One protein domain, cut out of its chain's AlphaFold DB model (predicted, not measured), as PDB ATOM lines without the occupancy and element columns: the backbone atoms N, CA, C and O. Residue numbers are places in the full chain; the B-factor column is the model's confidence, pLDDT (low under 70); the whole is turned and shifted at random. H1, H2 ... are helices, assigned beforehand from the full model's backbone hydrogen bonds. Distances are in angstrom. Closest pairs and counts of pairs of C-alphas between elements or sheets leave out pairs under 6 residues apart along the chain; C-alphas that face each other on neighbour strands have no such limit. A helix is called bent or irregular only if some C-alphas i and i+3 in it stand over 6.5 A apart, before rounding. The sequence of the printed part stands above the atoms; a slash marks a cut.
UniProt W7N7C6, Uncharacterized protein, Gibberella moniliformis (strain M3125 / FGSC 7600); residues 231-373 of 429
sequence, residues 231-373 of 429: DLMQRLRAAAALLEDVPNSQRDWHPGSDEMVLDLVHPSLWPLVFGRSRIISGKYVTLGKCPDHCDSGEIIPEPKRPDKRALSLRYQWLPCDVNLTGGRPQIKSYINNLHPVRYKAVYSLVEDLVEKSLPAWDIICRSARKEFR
ATOM      1  N   ASP A 231     -13.799  18.346  13.656       95.69
ATOM      2  CA  ASP A 231     -12.516  17.637  13.733       95.69
ATOM      3  C   ASP A 231     -11.938  17.361  12.338       95.69
ATOM      4  O   ASP A 231     -10.807  17.750  12.046       95.69
ATOM      5  N   LEU A 232     -12.733  16.770  11.438       95.19
ATOM      6  CA  LEU A 232     -12.296  16.465  10.076       95.19
ATOM      7  C   LEU A 232     -11.894  17.743   9.325       95.19
ATOM      8  O   LEU A 232     -10.844  17.786   8.689       95.19
ATOM      9  N   MET A 233     -12.672  18.819   9.470       95.50
ATOM     10  CA  MET A 233     -12.356  20.131   8.898       95.50
ATOM     11  C   MET A 233     -11.062  20.737   9.458       95.50
ATOM     12  O   MET A 233     -10.320  21.388   8.725       95.50
ATOM     13  N   GLN A 234     -10.768  20.555  10.747       96.88
ATOM     14  CA  GLN A 234      -9.499  20.997  11.338       96.88
ATOM     15  C   GLN A 234      -8.321  20.178  10.805       96.88
ATOM     16  O   GLN A 234      -7.306  20.761  10.424       96.88
ATOM     17  N   ARG A 235      -8.476  18.854  10.688       96.88
ATOM     18  CA  ARG A 235      -7.464  17.979  10.079       96.88
ATOM     19  C   ARG A 235      -7.196  18.337   8.614       96.88
ATOM     20  O   ARG A 235      -6.038  18.349   8.211       96.88
ATOM     21  N   LEU A 236      -8.227  18.700   7.846       95.62
ATOM     22  CA  LEU A 236      -8.090  19.191   6.464       95.62
ATOM     23  C   LEU A 236      -7.308  20.496   6.381       95.62
ATOM     24  O   LEU A 236      -6.401  20.599   5.562       95.62
ATOM     25  N   ARG A 237      -7.597  21.463   7.257       96.31
ATOM     26  CA  ARG A 237      -6.826  22.714   7.321       96.31
ATOM     27  C   ARG A 237      -5.364  22.466   7.685       96.31
ATOM     28  O   ARG A 237      -4.484  23.049   7.066       96.31
ATOM     29  N   ALA A 238      -5.101  21.580   8.644       96.25
ATOM     30  CA  ALA A 238      -3.736  21.215   9.013       96.25
ATOM     31  C   ALA A 238      -2.995  20.527   7.852       96.25
ATOM     32  O   ALA A 238      -1.841  20.847   7.588       96.25
ATOM     33  N   ALA A 239      -3.661  19.621   7.129       95.50
ATOM     34  CA  ALA A 239      -3.097  18.976   5.947       95.50
ATOM     35  C   ALA A 239      -2.812  19.974   4.814       95.50
ATOM     36  O   ALA A 239      -1.749  19.897   4.207       95.50
ATOM     37  N   ALA A 240      -3.720  20.921   4.558       94.56
ATOM     38  CA  ALA A 240      -3.511  21.984   3.579       94.56
ATOM     39  C   ALA A 240      -2.304  22.857   3.951       94.56
ATOM     40  O   ALA A 240      -1.403  23.013   3.134       94.56
ATOM     41  N   ALA A 241      -2.209  23.298   5.210       94.94
ATOM     42  CA  ALA A 241      -1.086  24.105   5.692       94.94
ATOM     43  C   ALA A 241       0.274  23.402   5.508       94.94
ATOM     44  O   ALA A 241       1.270  24.044   5.188       94.94
ATOM     45  N   LEU A 242       0.322  22.071   5.661       94.06
ATOM     46  CA  LEU A 242       1.531  21.281   5.397       94.06
ATOM     47  C   LEU A 242       1.937  21.266   3.916       94.06
ATOM     48  O   LEU A 242       3.121  21.122   3.620       94.06
ATOM     49  N   LEU A 243       0.974  21.352   2.995       93.38
ATOM     50  CA  LEU A 243       1.228  21.404   1.551       93.38
ATOM     51  C   LEU A 243       1.525  22.833   1.071       93.38
ATOM     52  O   LEU A 243       2.245  23.007   0.092       93.38
ATOM     53  N   GLU A 244       1.008  23.843   1.770       94.06
ATOM     54  CA  GLU A 244       1.277  25.267   1.530       94.06
ATOM     55  C   GLU A 244       2.697  25.686   1.947       94.06
ATOM     56  O   GLU A 244       3.232  26.669   1.420       94.06
ATOM     57  N   ASP A 245       3.314  24.951   2.880       92.69
ATOM     58  CA  ASP A 245       4.655  25.210   3.418       92.69
ATOM     59  C   ASP A 245       5.770  24.796   2.438       92.69
ATOM     60  O   ASP A 245       6.548  23.860   2.648       92.69
ATOM     61  N   VAL A 246       5.822  25.509   1.314       91.44
ATOM     62  CA  VAL A 246       6.871  25.424   0.294       91.44
ATOM     63  C   VAL A 246       7.481  26.808   0.041       91.44
ATOM     64  O   VAL A 246       6.806  27.830   0.226       91.44
ATOM     65  N   PRO A 247       8.752  26.892  -0.408       94.19
ATOM     66  CA  PRO A 247       9.355  28.163  -0.798       94.19
ATOM     67  C   PRO A 247       8.487  28.907  -1.819       94.19
ATOM     68  O   PRO A 247       7.914  28.281  -2.705       94.19
ATOM     69  N   ASN A 248       8.447  30.243  -1.757       91.38
ATOM     70  CA  ASN A 248       7.602  31.058  -2.645       91.38
ATOM     71  C   ASN A 248       7.799  30.738  -4.136       91.38
ATOM     72  O   ASN A 248       6.838  30.745  -4.892       91.38
ATOM     73  N   SER A 249       9.025  30.409  -4.554       91.81
ATOM     74  CA  SER A 249       9.340  30.038  -5.940       91.81
ATOM     75  C   SER A 249       8.777  28.680  -6.383       91.81
ATOM     76  O   SER A 249       8.882  28.341  -7.556       91.81
ATOM     77  N   GLN A 250       8.269  27.874  -5.451       89.81
ATOM     78  CA  GLN A 250       7.676  26.554  -5.688       89.81
ATOM     79  C   GLN A 250       6.152  26.558  -5.508       89.81
ATOM     80  O   GLN A 250       5.529  25.506  -5.630       89.81
ATOM     81  N   ARG A 251       5.549  27.713  -5.201       91.88
ATOM     82  CA  ARG A 251       4.095  27.848  -5.105       91.88
ATOM     83  C   ARG A 251       3.479  27.758  -6.498       91.88
ATOM     84  O   ARG A 251       3.811  28.556  -7.371       91.88
ATOM     85  N   ASP A 252       2.599  26.782  -6.682       90.94
ATOM     86  CA  ASP A 252       1.883  26.551  -7.937       90.94
ATOM     87  C   ASP A 252       0.614  27.410  -7.978       90.94
ATOM     88  O   ASP A 252      -0.476  26.982  -7.598       90.94
ATOM     89  N   TRP A 253       0.770  28.685  -8.332       93.06
ATOM     90  CA  TRP A 253      -0.365  29.595  -8.460       93.06
ATOM     91  C   TRP A 253      -1.191  29.255  -9.694       93.06
ATOM     92  O   TRP A 253      -0.665  29.181 -10.808       93.06
ATOM     93  N   HIS A 254      -2.504  29.134  -9.507       91.25
ATOM     94  CA  HIS A 254      -3.414  28.796 -10.585       91.25
ATOM     95  C   HIS A 254      -3.330  29.843 -11.709       91.25
ATOM     96  O   HIS A 254      -3.431  31.049 -11.431       91.25
ATOM     97  N   PRO A 255      -3.176  29.433 -12.983       91.25
ATOM     98  CA  PRO A 255      -3.084  30.369 -14.095       91.25
ATOM     99  C   PRO A 255      -4.287  31.317 -14.167       91.25
ATOM    100  O   PRO A 255      -5.437  30.887 -14.150       91.25
ATOM    101  N   GLY A 256      -4.020  32.622 -14.280       92.06
ATOM    102  CA  GLY A 256      -5.067  33.646 -14.375       92.06
ATOM    103  C   GLY A 256      -5.792  33.954 -13.059       92.06
ATOM    104  O   GLY A 256      -6.852  34.569 -13.098       92.06
ATOM    105  N   SER A 257      -5.246  33.527 -11.913       91.00
ATOM    106  CA  SER A 257      -5.816  33.818 -10.588       91.00
ATOM    107  C   SER A 257      -5.239  35.053  -9.892       91.00
ATOM    108  O   SER A 257      -5.653  35.337  -8.774       91.00
ATOM    109  N   ASP A 258      -4.274  35.755 -10.494       93.75
ATOM    110  CA  ASP A 258      -3.533  36.856  -9.855       93.75
ATOM    111  C   ASP A 258      -2.949  36.474  -8.476       93.75
ATOM    112  O   ASP A 258      -3.015  37.242  -7.521       93.75
ATOM    113  N   GLU A 259      -2.398  35.256  -8.370       92.00
ATOM    114  CA  GLU A 259      -1.835  34.689  -7.128       92.00
ATOM    115  C   GLU A 259      -2.852  34.568  -5.972       92.00
ATOM    116  O   GLU A 259      -2.490  34.593  -4.797       92.00
ATOM    117  N   MET A 260      -4.141  34.410  -6.292       92.25
ATOM    118  CA  MET A 260      -5.203  34.249  -5.286       92.25
ATOM    119  C   MET A 260      -5.589  32.791  -5.033       92.25
ATOM    120  O   MET A 260      -6.207  32.485  -4.013       92.25
ATOM    121  N   VAL A 261      -5.253  31.884  -5.953       92.75
ATOM    122  CA  VAL A 261      -5.598  30.461  -5.859       92.75
ATOM    123  C   VAL A 261      -4.324  29.638  -5.967       92.75
ATOM    124  O   VAL A 261      -3.653  29.671  -6.994       92.75
ATOM    125  N   LEU A 262      -3.988  28.921  -4.895       93.00
ATOM    126  CA  LEU A 262      -2.813  28.055  -4.823       93.00
ATOM    127  C   LEU A 262      -3.223  26.595  -5.035       93.00
ATOM    128  O   LEU A 262      -4.021  26.052  -4.267       93.00
ATOM    129  N   ASP A 263      -2.648  25.950  -6.044       92.12
ATOM    130  CA  ASP A 263      -2.898  24.548  -6.347       92.12
ATOM    131  C   ASP A 263      -1.996  23.643  -5.482       92.12
ATOM    132  O   ASP A 263      -0.797  23.503  -5.709       92.12
ATOM    133  N   LEU A 264      -2.570  23.006  -4.454       91.50
ATOM    134  CA  LEU A 264      -1.813  22.125  -3.542       91.50
ATOM    135  C   LEU A 264      -1.559  20.734  -4.141       91.50
ATOM    136  O   LEU A 264      -0.511  20.118  -3.946       91.50
ATOM    137  N   VAL A 265      -2.554  20.226  -4.866       89.19
ATOM    138  CA  VAL A 265      -2.542  18.924  -5.536       89.19
ATOM    139  C   VAL A 265      -3.153  19.132  -6.914       89.19
ATOM    140  O   VAL A 265      -4.367  19.283  -7.034       89.19
ATOM    141  N   HIS A 266      -2.318  19.143  -7.954       86.25
ATOM    142  CA  HIS A 266      -2.762  19.469  -9.306       86.25
ATOM    143  C   HIS A 266      -2.553  18.298 -10.282       86.25
ATOM    144  O   HIS A 266      -1.420  17.830 -10.460       86.25
ATOM    145  N   PRO A 267      -3.606  17.819 -10.975       84.69
ATOM    146  CA  PRO A 267      -3.514  16.651 -11.851       84.69
ATOM    147  C   PRO A 267      -2.619  16.869 -13.085       84.69
ATOM    148  O   PRO A 267      -2.172  15.887 -13.679       84.69
ATOM    149  N   SER A 268      -2.309  18.118 -13.457       85.56
ATOM    150  CA  SER A 268      -1.415  18.430 -14.588       85.56
ATOM    151  C   SER A 268       0.066  18.576 -14.240       85.56
ATOM    152  O   SER A 268       0.833  18.819 -15.167       85.56
ATOM    153  N   LEU A 269       0.493  18.464 -12.975       85.00
ATOM    154  CA  LEU A 269       1.917  18.632 -12.634       85.00
ATOM    155  C   LEU A 269       2.768  17.453 -13.119       85.00
ATOM    156  O   LEU A 269       3.772  17.647 -13.801       85.00
ATOM    157  N   TRP A 270       2.321  16.226 -12.839       86.88
ATOM    158  CA  TRP A 270       2.997  14.999 -13.282       86.88
ATOM    159  C   TRP A 270       2.054  14.091 -14.080       86.88
ATOM    160  O   TRP A 270       1.718  12.991 -13.636       86.88
ATOM    161  N   PRO A 271       1.554  14.549 -15.241       91.56
ATOM    162  CA  PRO A 271       0.720  13.723 -16.091       91.56
ATOM    163  C   PRO A 271       1.567  12.606 -16.700       91.56
ATOM    164  O   PRO A 271       2.784  12.726 -16.874       91.56
ATOM    165  N   LEU A 272       0.903  11.534 -17.109       91.06
ATOM    166  CA  LEU A 272       1.511  10.575 -18.012       91.06
ATOM    167  C   LEU A 272       1.763  11.262 -19.355       91.06
ATOM    168  O   LEU A 272       0.855  11.882 -19.902       91.06
ATOM    169  N   VAL A 273       2.972  11.132 -19.893       93.94
ATOM    170  CA  VAL A 273       3.366  11.606 -21.221       93.94
ATOM    171  C   VAL A 273       3.775  10.398 -22.048       93.94
ATOM    172  O   VAL A 273       4.755   9.720 -21.732       93.94
ATOM    173  N   PHE A 274       3.025  10.116 -23.107       92.62
ATOM    174  CA  PHE A 274       3.317   8.983 -23.977       92.62
ATOM    175  C   PHE A 274       4.674   9.160 -24.673       92.62
ATOM    176  O   PHE A 274       5.070  10.280 -24.992       92.62
ATOM    177  N   GLY A 275       5.426   8.068 -24.840       93.62
ATOM    178  CA  GLY A 275       6.791   8.097 -25.380       93.62
ATOM    179  C   GLY A 275       7.857   8.633 -24.413       93.62
ATOM    180  O   GLY A 275       9.030   8.690 -24.776       93.62
ATOM    181  N   ARG A 276       7.486   9.012 -23.178       94.06
ATOM    182  CA  ARG A 276       8.420   9.538 -22.165       94.06
ATOM    183  C   ARG A 276       8.242   8.914 -20.782       94.06
ATOM    184  O   ARG A 276       9.233   8.539 -20.161       94.06
ATOM    185  N   SER A 277       7.014   8.860 -20.274       93.25
ATOM    186  CA  SER A 277       6.713   8.293 -18.957       93.25
ATOM    187  C   SER A 277       6.997   6.794 -18.927       93.25
ATOM    188  O   SER A 277       6.896   6.114 -19.948       93.25
ATOM    189  N   ARG A 278       7.343   6.278 -17.745       91.69
ATOM    190  CA  ARG A 278       7.617   4.854 -17.537       91.69
ATOM    191  C   ARG A 278       6.432   4.134 -16.903       91.69
ATOM    192  O   ARG A 278       5.686   4.732 -16.130       91.69
ATOM    193  N   ILE A 279       6.291   2.854 -17.220       88.81
ATOM    194  CA  ILE A 279       5.302   1.939 -16.658       88.81
ATOM    195  C   ILE A 279       5.983   0.653 -16.186       88.81
ATOM    196  O   ILE A 279       6.939   0.167 -16.793       88.81
ATOM    197  N   ILE A 280       5.487   0.104 -15.080       88.19
ATOM    198  CA  ILE A 280       5.885  -1.212 -14.585       88.19
ATOM    199  C   ILE A 280       4.943  -2.241 -15.201       88.19
ATOM    200  O   ILE A 280       3.769  -2.306 -14.840       88.19
ATOM    201  N   SER A 281       5.456  -3.019 -16.149       80.00
ATOM    202  CA  SER A 281       4.707  -4.081 -16.815       80.00
ATOM    203  C   SER A 281       4.524  -5.303 -15.904       80.00
ATOM    204  O   SER A 281       5.307  -5.540 -14.980       80.00
ATOM    205  N   GLY A 282       3.443  -6.058 -16.123       73.19
ATOM    206  CA  GLY A 282       3.207  -7.364 -15.486       73.19
ATOM    207  C   GLY A 282       2.881  -7.374 -13.984       73.19
ATOM    208  O   GLY A 282       2.672  -8.446 -13.424       73.19
ATOM    209  N   LYS A 283       2.830  -6.225 -13.291       74.88
ATOM    210  CA  LYS A 283       2.401  -6.172 -11.881       74.88
ATOM    211  C   LYS A 283       1.823  -4.824 -11.464       74.88
ATOM    212  O   LYS A 283       2.256  -3.773 -11.926       74.88
ATOM    213  N   TYR A 284       0.928  -4.860 -10.480       78.31
ATOM    214  CA  TYR A 284       0.481  -3.664  -9.771       78.31
ATOM    215  C   TYR A 284       1.483  -3.260  -8.692       78.31
ATOM    216  O   TYR A 284       1.882  -4.065  -7.844       78.31
ATOM    217  N   VAL A 285       1.861  -1.984  -8.693       82.88
ATOM    218  CA  VAL A 285       2.686  -1.403  -7.634       82.88
ATOM    219  C   VAL A 285       1.777  -0.858  -6.542       82.88
ATOM    220  O   VAL A 285       1.013   0.078  -6.751       82.88
ATOM    221  N   THR A 286       1.869  -1.444  -5.352       84.94
ATOM    222  CA  THR A 286       1.140  -0.958  -4.175       84.94
ATOM    223  C   THR A 286       1.655   0.410  -3.735       84.94
ATOM    224  O   THR A 286       2.865   0.635  -3.781       84.94
ATOM    225  N   LEU A 287       0.781   1.254  -3.176       87.88
ATOM    226  CA  LEU A 287       1.109   2.585  -2.650       87.88
ATOM    227  C   LEU A 287       2.428   2.660  -1.852       87.88
ATOM    228  O   LEU A 287       3.260   3.525  -2.112       87.88
ATOM    229  N   GLY A 288       2.650   1.732  -0.915       85.50
ATOM    230  CA  GLY A 288       3.846   1.725  -0.061       85.50
ATOM    231  C   GLY A 288       5.155   1.376  -0.778       85.50
ATOM    232  O   GLY A 288       6.214   1.762  -0.303       85.50
ATOM    233  N   LYS A 289       5.081   0.687  -1.923       86.69
ATOM    234  CA  LYS A 289       6.235   0.287  -2.752       86.69
ATOM    235  C   LYS A 289       6.452   1.207  -3.953       86.69
ATOM    236  O   LYS A 289       7.388   1.009  -4.716       86.69
ATOM    237  N   CYS A 290       5.578   2.193  -4.152       85.19
ATOM    238  CA  CYS A 290       5.712   3.163  -5.235       85.19
ATOM    239  C   CYS A 290       7.082   3.877  -5.228       85.19
ATOM    240  O   CYS A 290       7.689   3.938  -6.297       85.19
ATOM    241  N   PRO A 291       7.632   4.311  -4.069       87.25
ATOM    242  CA  PRO A 291       8.957   4.933  -4.028       87.25
ATOM    243  C   PRO A 291      10.088   4.029  -4.538       87.25
ATOM    244  O   PRO A 291      10.965   4.508  -5.248       87.25
ATOM    245  N   ASP A 292      10.029   2.723  -4.259       89.00
ATOM    246  CA  ASP A 292      11.060   1.745  -4.653       89.00
ATOM    247  C   ASP A 292      11.141   1.542  -6.175       89.00
ATOM    248  O   ASP A 292      12.104   0.978  -6.692       89.00
ATOM    249  N   HIS A 293      10.107   1.979  -6.896       86.56
ATOM    250  CA  HIS A 293       9.978   1.833  -8.338       86.56
ATOM    251  C   HIS A 293      10.159   3.151  -9.104       86.56
ATOM    252  O   HIS A 293       9.968   3.161 -10.325       86.56
ATOM    253  N   CYS A 294      10.564   4.237  -8.435       83.31
ATOM    254  CA  CYS A 294      10.923   5.482  -9.116       83.31
ATOM    255  C   CYS A 294      12.004   5.220 -10.176       83.31
ATOM    256  O   CYS A 294      12.933   4.446  -9.951       83.31
ATOM    257  N   ASP A 295      11.840   5.822 -11.354       84.25
ATOM    258  CA  ASP A 295      12.721   5.677 -12.527       84.25
ATOM    259  C   ASP A 295      12.883   4.256 -13.101       84.25
ATOM    260  O   ASP A 295      13.605   4.056 -14.081       84.25
ATOM    261  N   SER A 296      12.166   3.270 -12.558       88.94
ATOM    262  CA  SER A 296      12.138   1.904 -13.078       88.94
ATOM    263  C   SER A 296      11.021   1.701 -14.112       88.94
ATOM    264  O   SER A 296      10.180   2.574 -14.333       88.94
ATOM    265  N   GLY A 297      11.025   0.543 -14.775       90.69
ATOM    266  CA  GLY A 297      10.039   0.204 -15.802       90.69
ATOM    267  C   GLY A 297      10.437   0.621 -17.212       90.69
ATOM    268  O   GLY A 297      11.504   1.193 -17.452       90.69
ATOM    269  N   GLU A 298       9.564   0.310 -18.159       92.12
ATOM    270  CA  GLU A 298       9.744   0.600 -19.579       92.12
ATOM    271  C   GLU A 298       9.000   1.868 -19.987       92.12
ATOM    272  O   GLU A 298       8.072   2.297 -19.309       92.12
ATOM    273  N   ILE A 299       9.412   2.494 -21.087       93.50
ATOM    274  CA  ILE A 299       8.732   3.685 -21.603       93.50
ATOM    275  C   ILE A 299       7.389   3.264 -22.197       93.50
ATOM    276  O   ILE A 299       7.340   2.386 -23.059       93.50
ATOM    277  N   ILE A 300       6.309   3.922 -21.772       91.50
ATOM    278  CA  ILE A 300       4.990   3.686 -22.356       91.50
ATOM    279  C   ILE A 300       4.993   4.139 -23.831       91.50
ATOM    280  O   ILE A 300       5.382   5.278 -24.118       91.50
ATOM    281  N   PRO A 301       4.585   3.280 -24.783       89.75
ATOM    282  CA  PRO A 301       4.589   3.633 -26.197       89.75
ATOM    283  C   PRO A 301       3.549   4.712 -26.515       89.75
ATOM    284  O   PRO A 301       2.573   4.906 -25.789       89.75
ATOM    285  N   GLU A 302       3.735   5.396 -27.642       89.81
ATOM    286  CA  GLU A 302       2.716   6.300 -28.168       89.81
ATOM    287  C   GLU A 302       1.464   5.521 -28.609       89.81
ATOM    288  O   GLU A 302       1.575   4.534 -29.347       89.81
ATOM    289  N   PRO A 303       0.258   5.936 -28.175       83.88
ATOM    290  CA  PRO A 303      -0.964   5.237 -28.520       83.88
ATOM    291  C   PRO A 303      -1.282   5.454 -29.999       83.88
ATOM    292  O   PRO A 303      -1.164   6.556 -30.541       83.88
ATOM    293  N   LYS A 304      -1.771   4.403 -30.658       78.25
ATOM    294  CA  LYS A 304      -2.321   4.535 -32.011       78.25
ATOM    295  C   LYS A 304      -3.555   5.439 -31.970       78.25
ATOM    296  O   LYS A 304      -4.369   5.357 -31.050       78.25
ATOM    297  N   ARG A 305      -3.701   6.295 -32.985       68.19
ATOM    298  CA  ARG A 305      -4.815   7.243 -33.093       68.19
ATOM    299  C   ARG A 305      -6.159   6.492 -33.092       68.19
ATOM    300  O   ARG A 305      -6.385   5.709 -34.011       68.19
ATOM    301  N   PRO A 306      -7.054   6.726 -32.116       65.06
ATOM    302  CA  PRO A 306      -8.404   6.191 -32.163       65.06
ATOM    303  C   PRO A 306      -9.253   7.001 -33.155       65.06
ATOM    304  O   PRO A 306      -8.999   8.184 -33.386       65.06
ATOM    305  N   ASP A 307     -10.328   6.398 -33.667       58.44
ATOM    306  CA  ASP A 307     -11.312   7.066 -34.541       58.44
ATOM    307  C   ASP A 307     -12.059   8.237 -33.862       58.44
ATOM    308  O   ASP A 307     -12.762   9.008 -34.517       58.44
ATOM    309  N   LYS A 308     -11.922   8.403 -32.536       58.16
ATOM    310  CA  LYS A 308     -12.637   9.412 -31.735       58.16
ATOM    311  C   LYS A 308     -11.755  10.632 -31.431       58.16
ATOM    312  O   LYS A 308     -10.651  10.505 -30.913       58.16
ATOM    313  N   ARG A 309     -12.280  11.831 -31.718       57.62
ATOM    314  CA  ARG A 309     -11.539  13.110 -31.803       57.62
ATOM    315  C   ARG A 309     -11.176  13.798 -30.474       57.62
ATOM    316  O   ARG A 309     -10.509  14.823 -30.524       57.62
ATOM    317  N   ALA A 310     -11.587  13.277 -29.318       66.62
ATOM    318  CA  ALA A 310     -11.475  13.983 -28.032       66.62
ATOM    319  C   ALA A 310     -10.558  13.297 -26.994       66.62
ATOM    320  O   ALA A 310     -10.652  13.561 -25.800       66.62
ATOM    321  N   LEU A 311      -9.640  12.439 -27.450       76.19
ATOM    322  CA  LEU A 311      -8.598  11.834 -26.616       76.19
ATOM    323  C   LEU A 311      -7.223  12.410 -26.977       76.19
ATOM    324  O   LEU A 311      -6.877  12.515 -28.156       76.19
ATOM    325  N   SER A 312      -6.432  12.774 -25.966       83.00
ATOM    326  CA  SER A 312      -5.053  13.232 -26.162       83.00
ATOM    327  C   SER A 312      -4.138  12.043 -26.449       83.00
ATOM    328  O   SER A 312      -4.080  11.097 -25.673       83.00
ATOM    329  N   LEU A 313      -3.381  12.114 -27.546       86.62
ATOM    330  CA  LEU A 313      -2.347  11.123 -27.880       86.62
ATOM    331  C   LEU A 313      -0.996  11.422 -27.224       86.62
ATOM    332  O   LEU A 313      -0.058  10.653 -27.378       86.62
ATOM    333  N   ARG A 314      -0.877  12.568 -26.543       89.12
ATOM    334  CA  ARG A 314       0.400  13.059 -26.005       89.12
ATOM    335  C   ARG A 314       0.525  12.834 -24.511       89.12
ATOM    336  O   ARG A 314       1.605  12.519 -24.029       89.12
ATOM    337  N   TYR A 315      -0.566  13.026 -23.780       89.75
ATOM    338  CA  TYR A 315      -0.556  12.973 -22.327       89.75
ATOM    339  C   TYR A 315      -1.928  12.648 -21.748       89.75
ATOM    340  O   TYR A 315      -2.950  12.913 -22.382       89.75
ATOM    341  N   GLN A 316      -1.932  12.132 -20.523       87.12
ATOM    342  CA  GLN A 316      -3.118  11.754 -19.764       87.12
ATOM    343  C   GLN A 316      -2.936  12.112 -18.282       87.12
ATOM    344  O   GLN A 316      -1.876  11.876 -17.701       87.12
ATOM    345  N   TRP A 317      -3.978  12.657 -17.649       88.06
ATOM    346  CA  TRP A 317      -4.021  12.764 -16.189       88.06
ATOM    347  C   TRP A 317      -4.185  11.385 -15.564       88.06
ATOM    348  O   TRP A 317      -5.034  10.598 -15.987       88.06
ATOM    349  N   LEU A 318      -3.374  11.101 -14.550       84.81
ATOM    350  CA  LEU A 318      -3.420   9.833 -13.840       84.81
ATOM    351  C   LEU A 318      -4.426   9.924 -12.684       84.81
ATOM    352  O   LEU A 318      -4.250  10.778 -11.811       84.81
ATOM    353  N   PRO A 319      -5.475   9.082 -12.668       85.38
ATOM    354  CA  PRO A 319      -6.323   8.952 -11.494       85.38
ATOM    355  C   PRO A 319      -5.558   8.234 -10.374       85.38
ATOM    356  O   PRO A 319      -4.556   7.563 -10.623       85.38
ATOM    357  N   CYS A 320      -6.070   8.337  -9.150       88.19
ATOM    358  CA  CYS A 320      -5.706   7.420  -8.077       88.19
ATOM    359  C   CYS A 320      -6.791   6.344  -7.955       88.19
ATOM    360  O   CYS A 320      -7.986   6.621  -8.067       88.19
ATOM    361  N   ASP A 321      -6.364   5.114  -7.699       87.62
ATOM    362  CA  ASP A 321      -7.243   3.975  -7.487       87.62
ATOM    363  C   ASP A 321      -7.702   3.955  -6.035       87.62
ATOM    364  O   ASP A 321      -6.896   4.065  -5.103       87.62
ATOM    365  N   VAL A 322      -9.003   3.756  -5.850       90.75
ATOM    366  CA  VAL A 322      -9.631   3.654  -4.536       90.75
ATOM    367  C   VAL A 322     -10.357   2.320  -4.451       90.75
ATOM    368  O   VAL A 322     -11.229   2.019  -5.263       90.75
ATOM    369  N   ASN A 323      -9.996   1.508  -3.461       88.38
ATOM    370  CA  ASN A 323     -10.724   0.294  -3.137       88.38
ATOM    371  C   ASN A 323     -11.891   0.619  -2.200       88.38
ATOM    372  O   ASN A 323     -11.669   1.137  -1.106       88.38
ATOM    373  N   LEU A 324     -13.102   0.255  -2.617       89.19
ATOM    374  CA  LEU A 324     -14.342   0.441  -1.862       89.19
ATOM    375  C   LEU A 324     -14.968  -0.887  -1.396       89.19
ATOM    376  O   LEU A 324     -16.058  -0.869  -0.843       89.19
ATOM    377  N   THR A 325     -14.319  -2.039  -1.619       85.75
ATOM    378  CA  THR A 325     -14.895  -3.358  -1.277       85.75
ATOM    379  C   THR A 325     -14.735  -3.760   0.191       85.75
ATOM    380  O   THR A 325     -15.300  -4.762   0.614       85.75
ATOM    381  N   GLY A 326     -13.916  -3.037   0.960       81.69
ATOM    382  CA  GLY A 326     -13.727  -3.284   2.391       81.69
ATOM    383  C   GLY A 326     -14.649  -2.427   3.260       81.69
ATOM    384  O   GLY A 326     -15.407  -1.608   2.758       81.69
ATOM    385  N   GLY A 327     -14.512  -2.544   4.585       86.44
ATOM    386  CA  GLY A 327     -15.295  -1.742   5.538       86.44
ATOM    387  C   GLY A 327     -15.000  -0.234   5.529       86.44
ATOM    388  O   GLY A 327     -15.754   0.530   6.117       86.44
ATOM    389  N   ARG A 328     -13.914   0.205   4.874       93.56
ATOM    390  CA  ARG A 328     -13.598   1.622   4.634       93.56
ATOM    391  C   ARG A 328     -12.873   1.808   3.297       93.56
ATOM    392  O   ARG A 328     -12.162   0.882   2.882       93.56
ATOM    393  N   PRO A 329     -12.982   2.984   2.650       95.88
ATOM    394  CA  PRO A 329     -12.200   3.315   1.465       95.88
ATOM    395  C   PRO A 329     -10.701   3.182   1.715       95.88
ATOM    396  O   PRO A 329     -10.195   3.545   2.777       95.88
ATOM    397  N   GLN A 330      -9.982   2.664   0.723       94.50
ATOM    398  CA  GLN A 330      -8.527   2.558   0.770       94.50
ATOM    399  C   GLN A 330      -7.906   3.059  -0.520       94.50
ATOM    400  O   GLN A 330      -8.185   2.520  -1.591       94.50
ATOM    401  N   ILE A 331      -7.004   4.026  -0.417       94.50
ATOM    402  CA  ILE A 331      -6.252   4.509  -1.570       94.50
ATOM    403  C   ILE A 331      -5.152   3.493  -1.894       94.50
ATOM    404  O   ILE A 331      -4.323   3.147  -1.051       94.50
ATOM    405  N   LYS A 332      -5.169   2.960  -3.119       89.94
ATOM    406  CA  LYS A 332      -4.282   1.863  -3.544       89.94
ATOM    407  C   LYS A 332      -3.094   2.326  -4.374       89.94
ATOM    408  O   LYS A 332      -2.058   1.656  -4.343       89.94
ATOM    409  N   SER A 333      -3.220   3.458  -5.058       89.12
ATOM    410  CA  SER A 333      -2.167   4.029  -5.895       89.12
ATOM    411  C   SER A 333      -1.893   5.497  -5.567       89.12
ATOM    412  O   SER A 333      -2.574   6.130  -4.760       89.12
ATOM    413  N   TYR A 334      -0.787   5.997  -6.110       89.94
ATOM    414  CA  TYR A 334      -0.279   7.340  -5.864       89.94
ATOM    415  C   TYR A 334      -1.309   8.420  -6.239       89.94
ATOM    416  O   TYR A 334      -1.929   8.346  -7.296       89.94
ATOM    417  N   ILE A 335      -1.470   9.435  -5.384       92.62
ATOM    418  CA  ILE A 335      -2.222  10.648  -5.707       92.62
ATOM    419  C   ILE A 335      -1.217  11.594  -6.346       92.62
ATOM    420  O   ILE A 335      -0.139  11.811  -5.791       92.62
ATOM    421  N   ASN A 336      -1.559  12.143  -7.510       88.81
ATOM    422  CA  ASN A 336      -0.633  12.976  -8.262       88.81
ATOM    423  C   ASN A 336      -0.061  14.115  -7.397       88.81
ATOM    424  O   ASN A 336      -0.801  14.784  -6.690       88.81
ATOM    425  N   ASN A 337       1.251  14.332  -7.463       87.50
ATOM    426  CA  ASN A 337       2.007  15.299  -6.659       87.50
ATOM    427  C   ASN A 337       1.997  15.090  -5.121       87.50
ATOM    428  O   ASN A 337       2.493  15.948  -4.394       87.50
ATOM    429  N   LEU A 338       1.491  13.967  -4.589       91.94
ATOM    430  CA  LEU A 338       1.398  13.731  -3.142       91.94
ATOM    431  C   LEU A 338       2.244  12.529  -2.698       91.94
ATOM    432  O   LEU A 338       1.824  11.379  -2.766       91.94
ATOM    433  N   HIS A 339       3.454  12.780  -2.198       90.69
ATOM    434  CA  HIS A 339       4.381  11.718  -1.787       90.69
ATOM    435  C   HIS A 339       3.791  10.775  -0.701       90.69
ATOM    436  O   HIS A 339       3.520  11.226   0.417       90.69
ATOM    437  N   PRO A 340       3.712   9.446  -0.934       91.31
ATOM    438  CA  PRO A 340       2.934   8.518  -0.101       91.31
ATOM    439  C   PRO A 340       3.519   8.244   1.292       91.31
ATOM    440  O   PRO A 340       2.780   7.960   2.230       91.31
ATOM    441  N   VAL A 341       4.845   8.344   1.451       90.50
ATOM    442  CA  VAL A 341       5.507   8.204   2.765       90.50
ATOM    443  C   VAL A 341       5.448   9.511   3.562       90.50
ATOM    444  O   VAL A 341       4.952   9.519   4.686       90.50
ATOM    445  N   ARG A 342       5.908  10.625   2.972       91.06
ATOM    446  CA  ARG A 342       5.922  11.955   3.605       91.06
ATOM    447  C   ARG A 342       4.528  12.430   4.024       91.06
ATOM    448  O   ARG A 342       4.380  12.951   5.122       91.06
ATOM    449  N   TYR A 343       3.517  12.221   3.182       93.62
ATOM    450  CA  TYR A 343       2.149  12.694   3.416       93.62
ATOM    451  C   TYR A 343       1.175  11.556   3.728       93.62
ATOM    452  O   TYR A 343      -0.011  11.644   3.417       93.62
ATOM    453  N   LYS A 344       1.648  10.487   4.381       92.62
ATOM    454  CA  LYS A 344       0.824   9.318   4.736       92.62
ATOM    455  C   LYS A 344      -0.478   9.694   5.460       92.62
ATOM    456  O   LYS A 344      -1.524   9.125   5.174       92.62
ATOM    457  N   ALA A 345      -0.425  10.670   6.367       93.81
ATOM    458  CA  ALA A 345      -1.606  11.147   7.087       93.81
ATOM    459  C   ALA A 345      -2.649  11.804   6.162       93.81
ATOM    460  O   ALA A 345      -3.846  11.674   6.404       93.81
ATOM    461  N   VAL A 346      -2.208  12.463   5.084       95.94
ATOM    462  CA  VAL A 346      -3.098  13.090   4.093       95.94
ATOM    463  C   VAL A 346      -3.838  12.024   3.286       95.94
ATOM    464  O   VAL A 346      -5.023  12.181   3.029       95.94
ATOM    465  N   TYR A 347      -3.196  10.897   2.962       95.88
ATOM    466  CA  TYR A 347      -3.877   9.767   2.321       95.88
ATOM    467  C   TYR A 347      -5.021   9.221   3.179       95.88
ATOM    468  O   TYR A 347      -6.141   9.100   2.693       95.88
ATOM    469  N   SER A 348      -4.769   8.957   4.466       95.06
ATOM    470  CA  SER A 348      -5.822   8.510   5.388       95.06
ATOM    471  C   SER A 348      -6.945   9.541   5.532       95.06
ATOM    472  O   SER A 348      -8.109   9.176   5.626       95.06
ATOM    473  N   LEU A 349      -6.612  10.832   5.488       96.75
ATOM    474  CA  LEU A 349      -7.595  11.909   5.520       96.75
ATOM    475  C   LEU A 349      -8.463  11.968   4.250       96.75
ATOM    476  O   LEU A 349      -9.662  12.225   4.339       96.75
ATOM    477  N   VAL A 350      -7.881  11.718   3.075       96.06
ATOM    478  CA  VAL A 350      -8.637  11.610   1.818       96.06
ATOM    479  C   VAL A 350      -9.532  10.367   1.833       96.06
ATOM    480  O   VAL A 350     -10.667  10.447   1.378       96.06
ATOM    481  N   GLU A 351      -9.085   9.243   2.402       96.75
ATOM    482  CA  GLU A 351      -9.942   8.063   2.613       96.75
ATOM    483  C   GLU A 351     -11.169   8.402   3.474       96.75
ATOM    484  O   GLU A 351     -12.285   8.053   3.090       96.75
ATOM    485  N   ASP A 352     -10.987   9.137   4.580       96.31
ATOM    486  CA  ASP A 352     -12.092   9.602   5.432       96.31
ATOM    487  C   ASP A 352     -13.062  10.511   4.651       96.31
ATOM    488  O   ASP A 352     -14.281  10.401   4.788       96.31
ATOM    489  N   LEU A 353     -12.538  11.411   3.809       95.50
ATOM    490  CA  LEU A 353     -13.350  12.274   2.947       95.50
ATOM    491  C   LEU A 353     -14.165  11.476   1.930       95.50
ATOM    492  O   LEU A 353     -15.346  11.766   1.732       95.50
ATOM    493  N   VAL A 354     -13.545  10.485   1.286       95.56
ATOM    494  CA  VAL A 354     -14.236   9.583   0.361       95.56
ATOM    495  C   VAL A 354     -15.356   8.872   1.107       95.56
ATOM    496  O   VAL A 354     -16.490   8.903   0.645       95.56
ATOM    497  N   GLU A 355     -15.071   8.319   2.287       95.31
ATOM    498  CA  GLU A 355     -16.040   7.588   3.109       95.31
ATOM    499  C   GLU A 355     -17.265   8.443   3.432       95.31
ATOM    500  O   GLU A 355     -18.400   8.016   3.214       95.31
ATOM    501  N   LYS A 356     -17.049   9.685   3.883       93.75
ATOM    502  CA  LYS A 356     -18.141  10.627   4.159       93.75
ATOM    503  C   LYS A 356     -18.903  11.036   2.905       93.75
ATOM    504  O   LYS A 356     -20.082  11.350   3.004       93.75
ATOM    505  N   SER A 357     -18.267  11.003   1.739       93.19
ATOM    506  CA  SER A 357     -18.879  11.406   0.469       93.19
ATOM    507  C   SER A 357     -19.689  10.289  -0.200       93.19
ATOM    508  O   SER A 357     -20.537  10.590  -1.039       93.19
ATOM    509  N   LEU A 358     -19.482   9.017   0.174       91.94
ATOM    510  CA  LEU A 358     -20.143   7.862  -0.456       91.94
ATOM    511  C   LEU A 358     -21.683   7.964  -0.498       91.94
ATOM    512  O   LEU A 358     -22.236   7.728  -1.574       91.94
ATOM    513  N   PRO A 359     -22.399   8.352   0.582       90.75
ATOM    514  CA  PRO A 359     -23.858   8.484   0.527       90.75
ATOM    515  C   PRO A 359     -24.320   9.546  -0.478       90.75
ATOM    516  O   PRO A 359     -25.267   9.322  -1.231       90.75
ATOM    517  N   ALA A 360     -23.623  10.684  -0.540       91.56
ATOM    518  CA  ALA A 360     -23.923  11.745  -1.497       91.56
ATOM    519  C   ALA A 360     -23.668  11.280  -2.939       91.56
ATOM    520  O   ALA A 360     -24.476  11.538  -3.833       91.56
ATOM    521  N   TRP A 361     -22.567  10.560  -3.170       89.94
ATOM    522  CA  TRP A 361     -22.242  10.001  -4.481       89.94
ATOM    523  C   TRP A 361     -23.267   8.974  -4.949       89.94
ATOM    524  O   TRP A 361     -23.635   9.007  -6.120       89.94
ATOM    525  N   ASP A 362     -23.778   8.116  -4.062       87.38
ATOM    526  CA  ASP A 362     -24.840   7.166  -4.411       87.38
ATOM    527  C   ASP A 362     -26.090   7.897  -4.933       87.38
ATOM    528  O   ASP A 362     -26.602   7.562  -6.006       87.38
ATOM    529  N   ILE A 363     -26.513   8.974  -4.260       86.44
ATOM    530  CA  ILE A 363     -27.651   9.796  -4.702       86.44
ATOM    531  C   ILE A 363     -27.363  10.449  -6.060       86.44
ATOM    532  O   ILE A 363     -28.182  10.354  -6.977       86.44
ATOM    533  N   ILE A 364     -26.194  11.076  -6.229       86.31
ATOM    534  CA  ILE A 364     -25.813  11.748  -7.483       86.31
ATOM    535  C   ILE A 364     -25.782  10.741  -8.640       86.31
ATOM    536  O   ILE A 364     -26.394  10.978  -9.686       86.31
ATOM    537  N   CYS A 365     -25.128   9.595  -8.452       80.62
ATOM    538  CA  CYS A 365     -25.010   8.554  -9.468       80.62
ATOM    539  C   CYS A 365     -26.367   7.945  -9.839       80.62
ATOM    540  O   CYS A 365     -26.591   7.643 -11.015       80.62
ATOM    541  N   ARG A 366     -27.289   7.791  -8.880       80.44
ATOM    542  CA  ARG A 366     -28.667   7.360  -9.163       80.44
ATOM    543  C   ARG A 366     -29.465   8.441  -9.884       80.44
ATOM    544  O   ARG A 366     -30.148   8.112 -10.847       80.44
ATOM    545  N   SER A 367     -29.321   9.715  -9.504       78.19
ATOM    546  CA  SER A 367     -30.070  10.841 -10.097       78.19
ATOM    547  C   SER A 367     -29.868  10.987 -11.611       78.19
ATOM    548  O   SER A 367     -30.770  11.423 -12.323       78.19
ATOM    549  N   ALA A 368     -28.704  10.570 -12.120       73.38
ATOM    550  CA  ALA A 368     -28.395  10.597 -13.546       73.38
ATOM    551  C   ALA A 368     -29.111   9.497 -14.356       73.38
ATOM    552  O   ALA A 368     -29.204   9.593 -15.588       73.38
ATOM    553  N   ARG A 369     -29.612   8.438 -13.701       73.69
ATOM    554  CA  ARG A 369     -30.283   7.325 -14.383       73.69
ATOM    555  C   ARG A 369     -31.707   7.704 -14.780       73.69
ATOM    556  O   ARG A 369     -32.342   8.567 -14.177       73.69
ATOM    557  N   LYS A 370     -32.226   7.063 -15.833       70.62
ATOM    558  CA  LYS A 370     -33.532   7.408 -16.422       70.62
ATOM    559  C   LYS A 370     -34.683   7.247 -15.430       70.62
ATOM    560  O   LYS A 370     -35.613   8.048 -15.491       70.62
ATOM    561  N   GLU A 371     -34.596   6.261 -14.543       71.56
ATOM    562  CA  GLU A 371     -35.632   5.906 -13.567       71.56
ATOM    563  C   GLU A 371     -35.801   6.990 -12.496       71.56
ATOM    564  O   GLU A 371     -36.902   7.199 -11.997       71.56
ATOM    565  N   PHE A 372     -34.730   7.733 -12.202       70.38
ATOM    566  CA  PHE A 372     -34.710   8.800 -11.198       70.38
ATOM    567  C   PHE A 372     -34.823  10.203 -11.812       70.38
ATOM    568  O   PHE A 372     -34.659  11.204 -11.117       70.38
ATOM    569  N   ARG A 373     -35.120  10.309 -13.117       67.81
ATOM    570  CA  ARG A 373     -35.276  11.609 -13.782       67.81
ATOM    571  C   ARG A 373     -36.511  12.336 -13.269       67.81
ATOM    572  O   ARG A 373     -37.630  12.070 -13.707       67.81
TER     573      ARG A 373
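AT A GLANCE: This is residues 231 to 373 of the 429 residues of an uncharacterized protein of Gibberella moniliformis (strain M3125 / FGSC 7600) (UniProt W7N7C6). There is little regular structure: a long run of loops, residues 245 to 343, with a helical hairpin of H1 and arm H2a at one side, and residues 364 to 371 sticking out. Short antiparallel pairings tie residues 272 to 273 with 315 to 316, 278 to 279 with 298 to 299, and 322 to 323 with 330 to 331. The printed part has 143 residues, 38 in two named helices, H1 then H2, and no named strand: all helix. It is loose, radius of gyration of the C-alphas 18.1 A, spanning 51 by 45 by 36 A.

IN THESE COORDINATES: H1, residues 231 to 244, begins at C-alpha 231 (-12.516, 17.637, 13.733) and measures 19.9 A. H2, residues 344 to 367, assigned as one helix by its hydrogen bonds, is bent: C-alphas 356 and 359 are 7.1 A apart. Arm H2a, residues 344 to 356, measures 19.0 A; arm H2b, residues 359 to 367, measures 12.5 A, ending at C-alpha 367 (-30.070, 10.841, -10.097).

HOW THE PARTS SIT: H1 touches H2a, at residues 346 to 349 alone; their closest C-alphas, Ala 239 and Val 346, are 6.2 A apart. This hairpin has a steep tilt of 43 degrees, opposite ways. H2a and H2b stand at a steep tilt of 52 degrees. H1 and H2b are apart. In H1, H2a and H2b every O i to N i+4 pair is within hydrogen-bond range.

THE WHOLE: The farthest C-alphas, Pro 247 and Glu 371, are 51.8 A apart. The printed part has no cut; the link from H1 to H2 is long, 99 residues. Mean pLDDT of the printed part is 88.0, under 70 at residues 305 to 310 and 373.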